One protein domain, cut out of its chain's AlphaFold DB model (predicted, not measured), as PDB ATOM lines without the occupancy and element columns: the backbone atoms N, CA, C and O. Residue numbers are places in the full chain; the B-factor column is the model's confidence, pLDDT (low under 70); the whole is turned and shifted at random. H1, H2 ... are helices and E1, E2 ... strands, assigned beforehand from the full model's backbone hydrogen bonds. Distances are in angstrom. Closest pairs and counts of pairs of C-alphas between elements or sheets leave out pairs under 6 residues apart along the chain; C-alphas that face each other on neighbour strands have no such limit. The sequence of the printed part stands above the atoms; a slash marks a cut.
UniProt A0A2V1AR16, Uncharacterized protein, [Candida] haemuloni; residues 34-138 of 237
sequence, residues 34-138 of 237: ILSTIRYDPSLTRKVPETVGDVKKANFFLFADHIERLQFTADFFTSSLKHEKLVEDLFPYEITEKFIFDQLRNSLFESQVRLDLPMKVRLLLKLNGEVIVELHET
ATOM      1  N   ILE A  34     -48.376   0.274  -9.263       96.00
ATOM      2  CA  ILE A  34     -48.837  -0.965  -8.657       96.00
ATOM      3  C   ILE A  34     -47.940  -2.083  -9.184       96.00
ATOM      4  O   ILE A  34     -47.680  -2.184 -10.381       96.00
ATOM      5  N   LEU A  35     -47.439  -2.917  -8.282       97.19
ATOM      6  CA  LEU A  35     -46.420  -3.911  -8.573       97.19
ATOM      7  C   LEU A  35     -46.979  -5.321  -8.393       97.19
ATOM      8  O   LEU A  35     -47.482  -5.687  -7.334       97.19
ATOM      9  N   SER A  36     -46.747  -6.174  -9.383       97.62
ATOM     10  CA  SER A  36     -46.879  -7.620  -9.246       97.62
ATOM     11  C   SER A  36     -45.569  -8.298  -9.636       97.62
ATOM     12  O   SER A  36     -44.934  -7.950 -10.626       97.62
ATOM     13  N   THR A  37     -45.114  -9.251  -8.828       97.88
ATOM     14  CA  THR A  37     -43.939 -10.077  -9.140       97.88
ATOM     15  C   THR A  37     -44.408 -11.512  -9.270       97.88
ATOM     16  O   THR A  37     -44.844 -12.089  -8.280       97.88
ATOM     17  N   ILE A  38     -44.350 -12.047 -10.485       98.19
ATOM     18  CA  ILE A  38     -44.959 -13.316 -10.881       98.19
ATOM     19  C   ILE A  38     -43.846 -14.258 -11.335       98.19
ATOM     20  O   ILE A  38     -42.894 -13.834 -11.991       98.19
ATOM     21  N   ARG A  39     -43.947 -15.545 -11.008       98.25
ATOM     22  CA  ARG A  39     -43.067 -16.558 -11.597       98.25
ATOM     23  C   ARG A  39     -43.710 -17.091 -12.871       98.25
ATOM     24  O   ARG A  39     -44.759 -17.723 -12.802       98.25
ATOM     25  N   TYR A  40     -43.067 -16.865 -14.012       98.50
ATOM     26  CA  TYR A  40     -43.285 -17.691 -15.193       98.50
ATOM     27  C   TYR A  40     -42.492 -18.986 -15.025       98.50
ATOM     28  O   TYR A  40     -41.300 -18.944 -14.716       98.50
ATOM     29  N   ASP A  41     -43.140 -20.127 -15.213       97.88
ATOM     30  CA  ASP A  41     -42.494 -21.427 -15.155       97.88
ATOM     31  C   ASP A  41     -43.135 -22.399 -16.168       97.88
ATOM     32  O   ASP A  41     -44.333 -22.710 -16.083       97.88
ATOM     33  N   PRO A  42     -42.362 -22.896 -17.150       96.81
ATOM     34  CA  PRO A  42     -42.881 -23.814 -18.160       96.81
ATOM     35  C   PRO A  42     -43.313 -25.167 -17.578       96.81
ATOM     36  O   PRO A  42     -44.186 -25.825 -18.153       96.81
ATOM     37  N   SER A  43     -42.762 -25.567 -16.425       95.25
ATOM     38  CA  SER A  43     -43.076 -26.846 -15.772       95.25
ATOM     39  C   SER A  43     -44.474 -26.896 -15.146       95.25
ATOM     40  O   SER A  43     -44.995 -27.980 -14.894       95.25
ATOM     41  N   LEU A  44     -45.132 -25.742 -14.970       95.62
ATOM     42  CA  LEU A  44     -46.507 -25.662 -14.456       95.62
ATOM     43  C   LEU A  44     -47.558 -26.180 -15.452       95.62
ATOM     44  O   LEU A  44     -48.735 -26.321 -15.121       95.62
ATOM     45  N   THR A  45     -47.148 -26.490 -16.682       95.56
ATOM     46  CA  THR A  45     -48.007 -27.091 -17.704       95.56
ATOM     47  C   THR A  45     -47.423 -28.399 -18.216       95.56
ATOM     48  O   THR A  45     -46.214 -28.583 -18.255       95.56
ATOM     49  N   ARG A  46     -48.289 -29.308 -18.685       94.19
ATOM     50  CA  ARG A  46     -47.865 -30.629 -19.190       94.19
ATOM     51  C   ARG A  46     -46.922 -30.570 -20.394       94.19
ATOM     52  O   ARG A  46     -46.139 -31.492 -20.583       94.19
ATOM     53  N   LYS A  47     -47.052 -29.545 -21.238       95.50
ATOM     54  CA  LYS A  47     -46.218 -29.345 -22.425       95.50
ATOM     55  C   LYS A  47     -45.439 -28.049 -22.239       95.50
ATOM     56  O   LYS A  47     -46.063 -27.009 -22.051       95.50
ATOM     57  N   VAL A  48     -44.114 -28.131 -22.322       96.19
ATOM     58  CA  VAL A  48     -43.238 -26.955 -22.341       96.19
ATOM     59  C   VAL A  48     -43.577 -26.104 -23.575       96.19
ATOM     60  O   VAL A  48     -43.667 -26.668 -24.671       96.19
ATOM     61  N   PRO A  49     -43.812 -24.788 -23.427       97.44
ATOM     62  CA  PRO A  49     -44.074 -23.911 -24.563       97.44
ATOM     63  C   PRO A  49     -42.876 -23.846 -25.518       97.44
ATOM     64  O   PRO A  49     -41.759 -23.560 -25.097       97.44
ATOM     65  N   GLU A  50     -43.112 -24.088 -26.807       96.06
ATOM     66  CA  GLU A  50     -42.093 -23.939 -27.861       96.06
ATOM     67  C   GLU A  50     -42.191 -22.558 -28.516       96.06
ATOM     68  O   GLU A  50     -41.193 -21.968 -28.925       96.06
ATOM     69  N   THR A  51     -43.407 -22.019 -28.584       96.88
ATOM     70  CA  THR A  51     -43.706 -20.687 -29.098       96.88
ATOM     71  C   THR A  51     -44.483 -19.874 -28.069       96.88
ATOM     72  O   THR A  51     -45.141 -20.413 -27.177       96.88
ATOM     73  N   VAL A  52     -44.502 -18.549 -28.228       97.00
ATOM     74  CA  VAL A  52     -45.360 -17.669 -27.413       97.00
ATOM     75  C   VAL A  52     -46.849 -18.003 -27.605       97.00
ATOM     76  O   VAL A  52     -47.663 -17.715 -26.732       97.00
ATOM     77  N   GLY A  53     -47.217 -18.629 -28.731       96.62
ATOM     78  CA  GLY A  53     -48.534 -19.229 -28.990       96.62
ATOM     79  C   GLY A  53     -48.942 -20.297 -27.980       96.62
ATOM     80  O   GLY A  53     -50.116 -20.393 -27.631       96.62
ATOM     81  N   ASP A  54     -47.967 -21.063 -27.494       97.38
ATOM     82  CA  ASP A  54     -48.179 -22.200 -26.600       97.38
ATOM     83  C   ASP A  54     -48.256 -21.799 -25.125       97.38
ATOM     84  O   ASP A  54     -48.721 -22.588 -24.298       97.38
ATOM     85  N   VAL A  55     -47.801 -20.586 -24.785       98.19
ATOM     86  CA  VAL A  55     -47.828 -20.058 -23.419       98.19
ATOM     87  C   VAL A  55     -49.272 -19.924 -22.950       98.19
ATOM     88  O   VAL A  55     -50.118 -19.337 -23.624       98.19
ATOM     89  N   LYS A  56     -49.550 -20.450 -21.758       98.12
ATOM     90  CA  LYS A  56     -50.859 -20.423 -21.101       98.12
ATOM     91  C   LYS A  56     -50.789 -19.597 -19.827       98.12
ATOM     92  O   LYS A  56     -49.739 -19.466 -19.210       98.12
ATOM     93  N   LYS A  57     -51.947 -19.126 -19.368       98.12
ATOM     94  CA  LYS A  57     -52.110 -18.474 -18.058       98.12
ATOM     95  C   LYS A  57     -51.538 -19.324 -16.916       98.12
ATOM     96  O   LYS A  57     -50.859 -18.805 -16.046       98.12
ATOM     97  N   ALA A  58     -51.714 -20.646 -16.992       97.62
ATOM     98  CA  ALA A  58     -51.176 -21.604 -16.026       97.62
ATOM     99  C   ALA A  58     -49.636 -21.660 -15.966       97.62
ATOM    100  O   ALA A  58     -49.100 -22.180 -14.995       97.62
ATOM    101  N   ASN A  59     -48.915 -21.132 -16.964       98.12
ATOM    102  CA  ASN A  59     -47.461 -20.977 -16.871       98.12
ATOM    103  C   ASN A  59     -47.048 -19.850 -15.921       98.12
ATOM    104  O   ASN A  59     -45.875 -19.748 -15.588       98.12
ATOM    105  N   PHE A  60     -47.978 -19.001 -15.491       98.38
ATOM    106  CA  PHE A  60     -47.739 -17.954 -14.513       98.38
ATOM    107  C   PHE A  60     -48.292 -18.427 -13.167       98.38
ATOM    108  O   PHE A  60     -49.495 -18.641 -13.009       98.38
ATOM    109  N   PHE A  61     -47.402 -18.652 -12.204       97.81
ATOM    110  CA  PHE A  61     -47.766 -19.158 -10.885       97.81
ATOM    111  C   PHE A  61     -48.764 -18.208 -10.206       97.81
ATOM    112  O   PHE A  61     -48.497 -17.012 -10.141       97.81
ATOM    113  N   LEU A  62     -49.897 -18.743  -9.728       97.25
ATOM    114  CA  LEU A  62     -50.986 -17.983  -9.089       97.25
ATOM    115  C   LEU A  62     -51.521 -16.819  -9.943       97.25
ATOM    116  O   LEU A  62     -51.821 -15.737  -9.441       97.25
ATOM    117  N   PHE A  63     -51.608 -17.015 -11.265       98.31
ATOM    118  CA  PHE A  63     -52.002 -15.957 -12.195       98.31
ATOM    119  C   PHE A  63     -53.314 -15.261 -11.813       98.31
ATOM    120  O   PHE A  63     -53.345 -14.037 -11.781       98.31
ATOM    121  N   ALA A  64     -54.366 -16.022 -11.488       97.44
ATOM    122  CA  ALA A  64     -55.663 -15.461 -11.108       97.44
ATOM    123  C   ALA A  64     -55.551 -14.554  -9.870       97.44
ATOM    124  O   ALA A  64     -55.971 -13.401  -9.933       97.44
ATOM    125  N   ASP A  65     -54.869 -15.011  -8.814       97.50
ATOM    126  CA  ASP A  65     -54.645 -14.233  -7.588       97.50
ATOM    127  C   ASP A  65     -53.865 -12.936  -7.863       97.50
ATOM    128  O   ASP A  65     -54.138 -11.877  -7.294       97.50
ATOM    129  N   HIS A  66     -52.889 -12.993  -8.776       97.56
ATOM    130  CA  HIS A  66     -52.160 -11.804  -9.204       97.56
ATOM    131  C   HIS A  66     -53.065 -10.789  -9.914       97.56
ATOM    132  O   HIS A  66     -52.876  -9.591  -9.698       97.56
ATOM    133  N   ILE A  67     -54.019 -11.236 -10.739       96.38
ATOM    134  CA  ILE A  67     -54.969 -10.353 -11.429       96.38
ATOM    135  C   ILE A  67     -55.968  -9.746 -10.449       96.38
ATOM    136  O   ILE A  67     -56.124  -8.527 -10.450       96.38
ATOM    137  N   GLU A  68     -56.573 -10.554  -9.578       95.75
ATOM    138  CA  GLU A  68     -57.533 -10.075  -8.578       95.75
ATOM    139  C   GLU A  68     -56.905  -9.009  -7.676       95.75
ATOM    140  O   GLU A  68     -57.461  -7.925  -7.496       95.75
ATOM    141  N   ARG A  69     -55.680  -9.253  -7.185       95.44
ATOM    142  CA  ARG A  69     -54.957  -8.259  -6.383       95.44
ATOM    143  C   ARG A  69     -54.659  -6.984  -7.171       95.44
ATOM    144  O   ARG A  69     -54.752  -5.896  -6.605       95.44
ATOM    145  N   LEU A  70     -54.261  -7.095  -8.443       95.00
ATOM    146  CA  LEU A  70     -53.985  -5.930  -9.295       95.00
ATOM    147  C   LEU A  70     -55.240  -5.078  -9.497       95.00
ATOM    148  O   LEU A  70     -55.159  -3.863  -9.335       95.00
ATOM    149  N   GLN A  71     -56.374  -5.710  -9.806       93.25
ATOM    150  CA  GLN A  71     -57.668  -5.048  -9.972       93.25
ATOM    151  C   GLN A  71     -58.083  -4.341  -8.682       93.25
ATOM    152  O   GLN A  71     -58.260  -3.129  -8.684       93.25
ATOM    153  N   PHE A  72     -58.099  -5.065  -7.559       93.12
ATOM    154  CA  PHE A  72     -58.468  -4.511  -6.258       93.12
ATOM    155  C   PHE A  72     -57.585  -3.320  -5.848       93.12
ATOM    156  O   PHE A  72     -58.076  -2.299  -5.370       93.12
ATOM    157  N   THR A  73     -56.273  -3.418  -6.082       92.94
ATOM    158  CA  THR A  73     -55.333  -2.330  -5.776       92.94
ATOM    159  C   THR A  73     -55.555  -1.116  -6.680       92.94
ATOM    160  O   THR A  73     -55.509   0.023  -6.214       92.94
ATOM    161  N   ALA A  74     -55.783  -1.341  -7.976       90.50
ATOM    162  CA  ALA A  74     -56.061  -0.266  -8.918       90.50
ATOM    163  C   ALA A  74     -57.365   0.444  -8.557       90.50
ATOM    164  O   ALA A  74     -57.379   1.669  -8.464       90.50
ATOM    165  N   ASP A  75     -58.423  -0.304  -8.259       88.25
ATOM    166  CA  ASP A  75     -59.706   0.252  -7.842       88.25
ATOM    167  C   ASP A  75     -59.567   1.096  -6.571       88.25
ATOM    168  O   ASP A  75     -60.111   2.200  -6.518       88.25
ATOM    169  N   PHE A  76     -58.781   0.643  -5.586       89.12
ATOM    170  CA  PHE A  76     -58.504   1.415  -4.372       89.12
ATOM    171  C   PHE A  76     -57.872   2.778  -4.692       89.12
ATOM    172  O   PHE A  76     -58.461   3.817  -4.394       89.12
ATOM    173  N   PHE A  77     -56.706   2.795  -5.349       87.12
ATOM    174  CA  PHE A  77     -55.973   4.045  -5.591       87.12
ATOM    175  C   PHE A  77     -56.698   4.983  -6.560       87.12
ATOM    176  O   PHE A  77     -56.672   6.202  -6.386       87.12
ATOM    177  N   THR A  78     -57.374   4.434  -7.568       81.12
ATOM    178  CA  THR A  78     -58.161   5.238  -8.507       81.12
ATOM    179  C   THR A  78     -59.397   5.839  -7.837       81.12
ATOM    180  O   THR A  78     -59.716   7.003  -8.079       81.12
ATOM    181  N   SER A  79     -60.060   5.106  -6.936       79.56
ATOM    182  CA  SER A  79     -61.202   5.620  -6.169       79.56
ATOM    183  C   SER A  79     -60.786   6.709  -5.182       79.56
ATOM    184  O   SER A  79     -61.445   7.747  -5.121       79.56
ATOM    185  N   SER A  80     -59.660   6.545  -4.476       75.25
ATOM    186  CA  SER A  80     -59.111   7.594  -3.602       75.25
ATOM    187  C   SER A  80     -58.883   8.907  -4.359       75.25
ATOM    188  O   SER A  80     -59.254   9.976  -3.881       75.25
ATOM    189  N   LEU A  81     -58.370   8.828  -5.589       73.19
ATOM    190  CA  LEU A  81     -58.134  10.003  -6.431       73.19
ATOM    191  C   LEU A  81     -59.416  10.667  -6.947       73.19
ATOM    192  O   LEU A  81     -59.452  11.892  -7.072       73.19
ATOM    193  N   LYS A  82     -60.478   9.893  -7.211       67.12
ATOM    194  CA  LYS A  82     -61.802  10.432  -7.580       67.12
ATOM    195  C   LYS A  82     -62.444  11.235  -6.446       67.12
ATOM    196  O   LYS A  82     -63.201  12.164  -6.705       67.12
ATOM    197  N   HIS A  83     -62.156  10.892  -5.191       62.56
ATOM    198  CA  HIS A  83     -62.644  11.665  -4.048       62.56
ATOM    199  C   HIS A  83     -61.921  13.011  -3.901       62.56
ATOM    200  O   HIS A  83     -62.547  13.996  -3.517       62.56
ATOM    201  N   GLU A  84     -60.631  13.075  -4.238       62.56
ATOM    202  CA  GLU A  84     -59.839  14.311  -4.174       62.56
ATOM    203  C   GLU A  84     -60.083  15.249  -5.362       62.56
ATOM    204  O   GLU A  84     -60.093  16.473  -5.214       62.56
ATOM    205  N   LYS A  85     -60.281  14.688  -6.557       55.62
ATOM    206  CA  LYS A  85     -60.561  15.425  -7.791       55.62
ATOM    207  C   LYS A  85     -61.963  15.034  -8.245       55.62
ATOM    208  O   LYS A  85     -62.129  13.924  -8.726       55.62
ATOM    209  N   LEU A  86     -62.941  15.943  -8.112       50.56
ATOM    210  CA  LEU A  86     -64.338  15.848  -8.595       50.56
ATOM    211  C   LEU A  86     -64.437  15.599 -10.124       50.56
ATOM    212  O   LEU A  86     -64.985  16.418 -10.859       50.56
ATOM    213  N   VAL A  87     -63.849  14.524 -10.639       50.16
ATOM    214  CA  VAL A  87     -63.706  14.246 -12.068       50.16
ATOM    215  C   VAL A  87     -63.989  12.765 -12.299       50.16
ATOM    216  O   VAL A  87     -63.180  11.898 -11.971       50.16
ATOM    217  N   GLU A  88     -65.160  12.491 -12.871       53.12
ATOM    218  CA  GLU A  88     -65.667  11.146 -13.173       53.12
ATOM    219  C   GLU A  88     -64.791  10.386 -14.199       53.12
ATOM    220  O   GLU A  88     -64.782   9.156 -14.204       53.12
ATOM    221  N   ASP A  89     -63.967  11.099 -14.977       53.00
ATOM    222  CA  ASP A  89     -63.288  10.591 -16.182       53.00
ATOM    223  C   ASP A  89     -61.791  10.244 -16.027       53.00
ATOM    224  O   ASP A  89     -61.100  10.016 -17.021       53.00
ATOM    225  N   LEU A  90     -61.233  10.205 -14.811       56.16
ATOM    226  CA  LEU A  90     -59.772  10.063 -14.652       56.16
ATOM    227  C   LEU A  90     -59.194   8.689 -15.045       56.16
ATOM    228  O   LEU A  90     -57.989   8.599 -15.272       56.16
ATOM    229  N   PHE A  91     -60.009   7.636 -15.163       60.16
ATOM    230  CA  PHE A  91     -59.510   6.275 -15.414       60.16
ATOM    231  C   PHE A  91     -60.311   5.573 -16.518       60.16
ATOM    232  O   PHE A  91     -61.329   4.946 -16.235       60.16
ATOM    233  N   PRO A  92     -59.865   5.663 -17.784       60.72
ATOM    234  CA  PRO A  92     -60.592   5.124 -18.935       60.72
ATOM    235  C   PRO A  92     -60.368   3.618 -19.163       60.72
ATOM    236  O   PRO A  92     -60.671   3.122 -20.247       60.72
ATOM    237  N   TYR A  93     -59.776   2.893 -18.208       70.25
ATOM    238  CA  TYR A  93     -59.296   1.533 -18.440       70.25
ATOM    239  C   TYR A  93     -59.898   0.514 -17.474       70.25
ATOM    240  O   TYR A  93     -59.985   0.726 -16.268       70.25
ATOM    241  N   GLU A  94     -60.260  -0.637 -18.032       80.31
ATOM    242  CA  GLU A  94     -60.617  -1.841 -17.293       80.31
ATOM    243  C   GLU A  94     -59.430  -2.809 -17.355       80.31
ATOM    244  O   GLU A  94     -58.983  -3.209 -18.437       80.31
ATOM    245  N   ILE A  95     -58.900  -3.198 -16.196       86.00
ATOM    246  CA  ILE A  95     -57.838  -4.202 -16.130       86.00
ATOM    247  C   ILE A  95     -58.497  -5.567 -16.244       86.00
ATOM    248  O   ILE A  95     -59.042  -6.086 -15.275       86.00
ATOM    249  N   THR A  96     -58.435  -6.168 -17.427       92.31
ATOM    250  CA  THR A  96     -58.948  -7.525 -17.636       92.31
ATOM    251  C   THR A  96     -57.824  -8.550 -17.592       92.31
ATOM    252  O   THR A  96     -56.680  -8.285 -17.971       92.31
ATOM    253  N   GLU A  97     -58.168  -9.777 -17.205       95.25
ATOM    254  CA  GLU A  97     -57.249 -10.913 -17.249       95.25
ATOM    255  C   GLU A  97     -56.658 -11.111 -18.659       95.25
ATOM    256  O   GLU A  97     -55.466 -11.381 -18.813       95.25
ATOM    257  N   LYS A  98     -57.484 -10.938 -19.704       95.88
ATOM    258  CA  LYS A  98     -57.049 -11.021 -21.104       95.88
ATOM    259  C   LYS A  98     -56.016  -9.943 -21.428       95.88
ATOM    260  O   LYS A  98     -54.986 -10.270 -22.005       95.88
ATOM    261  N   PHE A  99     -56.283  -8.691 -21.053       95.31
ATOM    262  CA  PHE A  99     -55.369  -7.578 -21.302       95.31
ATOM    263  C   PHE A  99     -53.992  -7.839 -20.685       95.31
ATOM    264  O   PHE A  99     -52.989  -7.781 -21.391       95.31
ATOM    265  N   ILE A 100     -53.938  -8.217 -19.403       97.38
ATOM    266  CA  ILE A 100     -52.666  -8.514 -18.732       97.38
ATOM    267  C   ILE A 100     -51.967  -9.720 -19.365       97.38
ATOM    268  O   ILE A 100     -50.760  -9.683 -19.597       97.38
ATOM    269  N   PHE A 101     -52.705 -10.781 -19.692       98.44
ATOM    270  CA  PHE A 101     -52.122 -11.954 -20.336       98.44
ATOM    271  C   PHE A 101     -51.518 -11.639 -21.714       98.44
ATOM    272  O   PHE A 101     -50.436 -12.135 -22.037       98.44
ATOM    273  N   ASP A 102     -52.177 -10.791 -22.504       97.75
ATOM    274  CA  ASP A 102     -51.661 -10.338 -23.795       97.75
ATOM    275  C   ASP A 102     -50.379  -9.504 -23.615       97.75
ATOM    276  O   ASP A 102     -49.401  -9.755 -24.315       97.75
ATOM    277  N   GLN A 103     -50.328  -8.596 -22.627       97.94
ATOM    278  CA  GLN A 103     -49.107  -7.837 -22.299       97.94
ATOM    279  C   GLN A 103     -47.939  -8.760 -21.926       97.94
ATOM    280  O   GLN A 103     -46.819  -8.580 -22.407       97.94
ATOM    281  N   LEU A 104     -48.196  -9.795 -21.120       98.44
ATOM    282  CA  LEU A 104     -47.182 -10.785 -20.748       98.44
ATOM    283  C   LEU A 104     -46.659 -11.557 -21.966       98.44
ATOM    284  O   LEU A 104     -45.450 -11.729 -22.110       98.44
ATOM    285  N   ARG A 105     -47.547 -12.006 -22.861       98.06
ATOM    286  CA  ARG A 105     -47.150 -12.721 -24.085       98.06
ATOM    287  C   ARG A 105     -46.369 -11.829 -25.042       98.06
ATOM    288  O   ARG A 105     -45.344 -12.273 -25.555       98.06
ATOM    289  N   ASN A 106     -46.811 -10.591 -25.246       98.12
ATOM    290  CA  ASN A 106     -46.095  -9.622 -26.075       98.12
ATOM    291  C   ASN A 106     -44.687  -9.379 -25.522       98.12
ATOM    292  O   ASN A 106     -43.718  -9.471 -26.265       98.12
ATOM    293  N   SER A 107     -44.557  -9.219 -24.205       98.25
ATOM    294  CA  SER A 107     -43.259  -9.006 -23.553       98.25
ATOM    295  C   SER A 107     -42.318 -10.207 -23.701       98.25
ATOM    296  O   SER A 107     -41.129 -10.027 -23.961       98.25
ATOM    297  N   LEU A 108     -42.836 -11.439 -23.586       97.94
ATOM    298  CA  LEU A 108     -42.067 -12.664 -23.857       97.94
ATOM    299  C   LEU A 108     -41.602 -12.736 -25.321       97.94
ATOM    300  O   LEU A 108     -40.471 -13.141 -25.582       97.94
ATOM    301  N   PHE A 109     -42.467 -12.343 -26.264       97.44
ATOM    302  CA  PHE A 109     -42.158 -12.322 -27.695       97.44
ATOM    303  C   PHE A 109     -41.085 -11.283 -28.036       97.44
ATOM    304  O   PHE A 109     -40.081 -11.618 -28.661       97.44
ATOM    305  N   GLU A 110     -41.279 -10.040 -27.599       97.69
ATOM    306  CA  GLU A 110     -40.388  -8.911 -27.880       97.69
ATOM    307  C   GLU A 110     -39.012  -9.090 -27.238       97.69
ATOM    308  O   GLU A 110     -37.996  -8.803 -27.869       97.69
ATOM    309  N   SER A 111     -38.967  -9.627 -26.015       96.19
ATOM    310  CA  SER A 111     -37.709  -9.851 -25.292       96.19
ATOM    311  C   SER A 111     -36.930 -11.073 -25.786       96.19
ATOM    312  O   SER A 111     -35.788 -11.261 -25.376       96.19
ATOM    313  N   GLN A 112     -37.540 -11.926 -26.623       94.12
ATOM    314  CA  GLN A 112     -36.932 -13.148 -27.174       94.12
ATOM    315  C   GLN A 112     -36.312 -14.069 -26.107       94.12
ATOM    316  O   GLN A 112     -35.291 -14.724 -26.331       94.12
ATOM    317  N   VAL A 113     -36.929 -14.119 -24.925       95.69
ATOM    318  CA  VAL A 113     -36.452 -14.960 -23.825       95.69
ATOM    319  C   VAL A 113     -36.709 -16.437 -24.115       95.69
ATOM    320  O   VAL A 113     -37.609 -16.812 -24.870       95.69
ATOM    321  N   ARG A 114     -35.933 -17.302 -23.466       96.81
ATOM    322  CA  ARG A 114     -36.121 -18.751 -23.526       96.81
ATOM    323  C   ARG A 114     -37.403 -19.178 -22.809       96.81
ATOM    324  O   ARG A 114     -37.492 -19.075 -21.590       96.81
ATOM    325  N   LEU A 115     -38.367 -19.705 -23.562       97.44
ATOM    326  CA  LEU A 115     -39.660 -20.173 -23.036       97.44
ATOM    327  C   LEU A 115     -39.566 -21.504 -22.272       97.44
ATOM    328  O   LEU A 115     -40.470 -21.871 -21.533       97.44
ATOM    329  N   ASP A 116     -38.462 -22.229 -22.429       96.81
ATOM    330  CA  ASP A 116     -38.176 -23.462 -21.697       96.81
ATOM    331  C   ASP A 116     -37.477 -23.211 -20.348       96.81
ATOM    332  O   ASP A 116     -37.196 -24.159 -19.615       96.81
ATOM    333  N   LEU A 117     -37.232 -21.943 -19.994       97.62
ATOM    334  CA  LEU A 117     -36.670 -21.536 -18.711       97.62
ATOM    335  C   LEU A 117     -37.668 -20.715 -17.889       97.62
ATOM    336  O   LEU A 117     -38.456 -19.945 -18.441       97.62
ATOM    337  N   PRO A 118     -37.643 -20.848 -16.552       98.19
ATOM    338  CA  PRO A 118     -38.460 -20.011 -15.696       98.19
ATOM    339  C   PRO A 118     -37.928 -18.579 -15.667       98.19
ATOM    340  O   PRO A 118     -36.721 -18.337 -15.706       98.19
ATOM    341  N   MET A 119     -38.848 -17.631 -15.510       98.44
ATOM    342  CA  MET A 119     -38.550 -16.203 -15.445       98.44
ATOM    343  C   MET A 119     -39.248 -15.571 -14.242       98.44
ATOM    344  O   MET A 119     -40.387 -15.902 -13.902       98.44
ATOM    345  N   LYS A 120     -38.577 -14.618 -13.600       98.44
ATOM    346  CA  LYS A 120     -39.215 -13.657 -12.704       98.44
ATOM    347  C   LYS A 120     -39.774 -12.529 -13.561       98.44
ATOM    348  O   LYS A 120     -39.024 -11.767 -14.163       98.44
ATOM    349  N   VAL A 121     -41.091 -12.417 -13.571       98.62
ATOM    350  CA  VAL A 121     -41.835 -11.351 -14.232       98.62
ATOM    351  C   VAL A 121     -42.099 -10.256 -13.211       98.62
ATOM    352  O   VAL A 121     -42.682 -10.510 -12.156       98.62
ATOM    353  N   ARG A 122     -41.690  -9.031 -13.509       98.50
ATOM    354  CA  ARG A 122     -42.018  -7.841 -12.729       98.50
ATOM    355  C   ARG A 122     -42.955  -6.972 -13.561       98.50
ATOM    356  O   ARG A 122     -42.541  -6.343 -14.522       98.50
ATOM    357  N   LEU A 123     -44.233  -6.997 -13.198       98.50
ATOM    358  CA  LEU A 123     -45.294  -6.228 -13.835       98.50
ATOM    359  C   LEU A 123     -45.546  -4.959 -13.025       98.50
ATOM    360  O   LEU A 123     -45.791  -5.029 -11.819       98.50
ATOM    361  N   LEU A 124     -45.491  -3.819 -13.700       98.06
ATOM    362  CA  LEU A 124     -45.715  -2.488 -13.155       98.06
ATOM    363  C   LEU A 124     -46.918  -1.881 -13.871       98.06
ATOM    364  O   LEU A 124     -46.913  -1.755 -15.092       98.06
ATOM    365  N   LEU A 125     -47.940  -1.510 -13.114       95.38
ATOM    366  CA  LEU A 125     -49.132  -0.843 -13.615       95.38
ATOM    367  C   LEU A 125     -49.139   0.591 -13.093       95.38
ATOM    368  O   LEU A 125     -49.212   0.818 -11.885       95.38
ATOM    369  N   LYS A 126     -49.066   1.559 -14.002       92.25
ATOM    370  CA  LYS A 126     -49.240   2.974 -13.672       92.25
ATOM    371  C   LYS A 126     -50.721   3.289 -13.475       92.25
ATOM    372  O   LYS A 126     -51.590   2.644 -14.061       92.25
ATOM    373  N   LEU A 127     -51.005   4.346 -12.717       87.12
ATOM    374  CA  LEU A 127     -52.377   4.811 -12.490       87.12
ATOM    375  C   LEU A 127     -53.063   5.331 -13.764       87.12
ATOM    376  O   LEU A 127     -54.269   5.476 -13.783       87.12
ATOM    377  N   ASN A 128     -52.341   5.589 -14.854       85.38
ATOM    378  CA  ASN A 128     -52.949   5.931 -16.148       85.38
ATOM    379  C   ASN A 128     -53.331   4.694 -16.995       85.38
ATOM    380  O   ASN A 128     -53.803   4.857 -18.118       85.38
ATOM    381  N   GLY A 129     -53.100   3.477 -16.487       87.62
ATOM    382  CA  GLY A 129     -53.402   2.213 -17.165       87.62
ATOM    383  C   GLY A 129     -52.252   1.634 -17.990       87.62
ATOM    384  O   GLY A 129     -52.376   0.533 -18.524       87.62
ATOM    385  N   GLU A 130     -51.123   2.337 -18.094       91.62
ATOM    386  CA  GLU A 130     -49.931   1.824 -18.766       91.62
ATOM    387  C   GLU A 130     -49.336   0.644 -17.984       91.62
ATOM    388  O   GLU A 130     -49.119   0.726 -16.771       91.62
ATOM    389  N   VAL A 131     -49.041  -0.445 -18.698       95.62
ATOM    390  CA  VAL A 131     -48.410  -1.649 -18.149       95.62
ATOM    391  C   VAL A 131     -46.992  -1.765 -18.684       95.62
ATOM    392  O   VAL A 131     -46.773  -1.739 -19.891       95.62
ATOM    393  N   ILE A 132     -46.040  -1.945 -17.775       97.69
ATOM    394  CA  ILE A 132     -44.643  -2.247 -18.076       97.69
ATOM    395  C   ILE A 132     -44.345  -3.640 -17.525       97.69
ATOM    396  O   ILE A 132     -44.707  -3.962 -16.392       97.69
ATOM    397  N   VAL A 133     -43.683  -4.474 -18.322       98.56
ATOM    398  CA  VAL A 133     -43.281  -5.825 -17.923       98.56
ATOM    399  C   VAL A 133     -41.775  -5.957 -18.069       98.56
ATOM    400  O   VAL A 133     -41.217  -5.791 -19.148       98.56
ATOM    401  N   GLU A 134     -41.125  -6.303 -16.970       98.44
ATOM    402  CA  GLU A 134     -39.701  -6.600 -16.908       98.44
ATOM    403  C   GLU A 134     -39.518  -8.107 -16.700       98.44
ATOM    404  O   GLU A 134     -40.192  -8.730 -15.869       98.44
ATOM    405  N   LEU A 135     -38.609  -8.711 -17.463       98.44
ATOM    406  CA  LEU A 135     -38.312 -10.138 -17.402       98.44
ATOM    407  C   LEU A 135     -36.890 -10.339 -16.887       98.44
ATOM    408  O   LEU A 135     -35.936  -9.784 -17.427       98.44
ATOM    409  N   HIS A 136     -36.748 -11.167 -15.857       97.81
ATOM    410  CA  HIS A 136     -35.455 -11.513 -15.279       97.81
ATOM    411  C   HIS A 136     -35.307 -13.023 -15.183       97.81
ATOM    412  O   HIS A 136     -36.257 -13.726 -14.830       97.81
ATOM    413  N   GLU A 137     -34.105 -13.524 -15.442       97.00
ATOM    414  CA  GLU A 137     -33.792 -14.930 -15.217       97.00
ATOM    415  C   GLU A 137     -33.994 -15.296 -13.741       97.00
ATOM    416  O   GLU A 137     -33.737 -14.506 -12.827       97.00
ATOM    417  N   THR A 138     -34.483 -16.508 -13.496       96.19
ATOM    418  CA  THR A 138     -34.626 -17.055 -12.146       96.19
ATOM    419  C   THR A 138     -34.248 -18.533 -12.146       96.19
ATOM    420  O   THR A 138     -34.402 -19.200 -13.170       96.19
TER     421      THR A 138
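AT A GLANCE: This is residues 34 to 138 of the 237 residues of an uncharacterized protein of [Candida] haemuloni (UniProt A0A2V1AR16). H1 and H2 cover one face of a twisted antiparallel sheet, ordered E1, E2, E3, in two layers; long H1 runs along E1, and H2 lies over E2 and E3. The 105 printed residues, mixed in class, run E1, H1, H2, E2, E3. The whole is only just compact, close to loose, with a radius of gyration of the C-alphas of 15.2 A and spans of 50 by 24 by 21 A.

IN THESE COORDINATES: Find C-alpha 34 at (-48.837, -0.965, -8.657), where E1, residues 34 to 40, begins. E2 is 119 to 126; E3, 131 to 137, ends at (-33.792, -14.930, -15.217). H1, 63 to 84, spans 32.3 A; H2 is 97 to 110.

HOW THE PARTS SIT: Within hydrogen-bond range are N 36 and O 123 of E1 and E2, 2.9 A, N 122 and O 134 of the hairpin E2 and E3, 2.8 A, and every O i to N i+4 pair of H1 and H2. The closest C-alphas of H1 and E1, 66 and 36, are 6.7 A apart; those of H2 and E3, 107 and 133, 6.5 A.

THE WHOLE: The printed part has no cut; the links E1 to H1 and H1 to H2 are long. Residues 82 to 92 have pLDDT under 70.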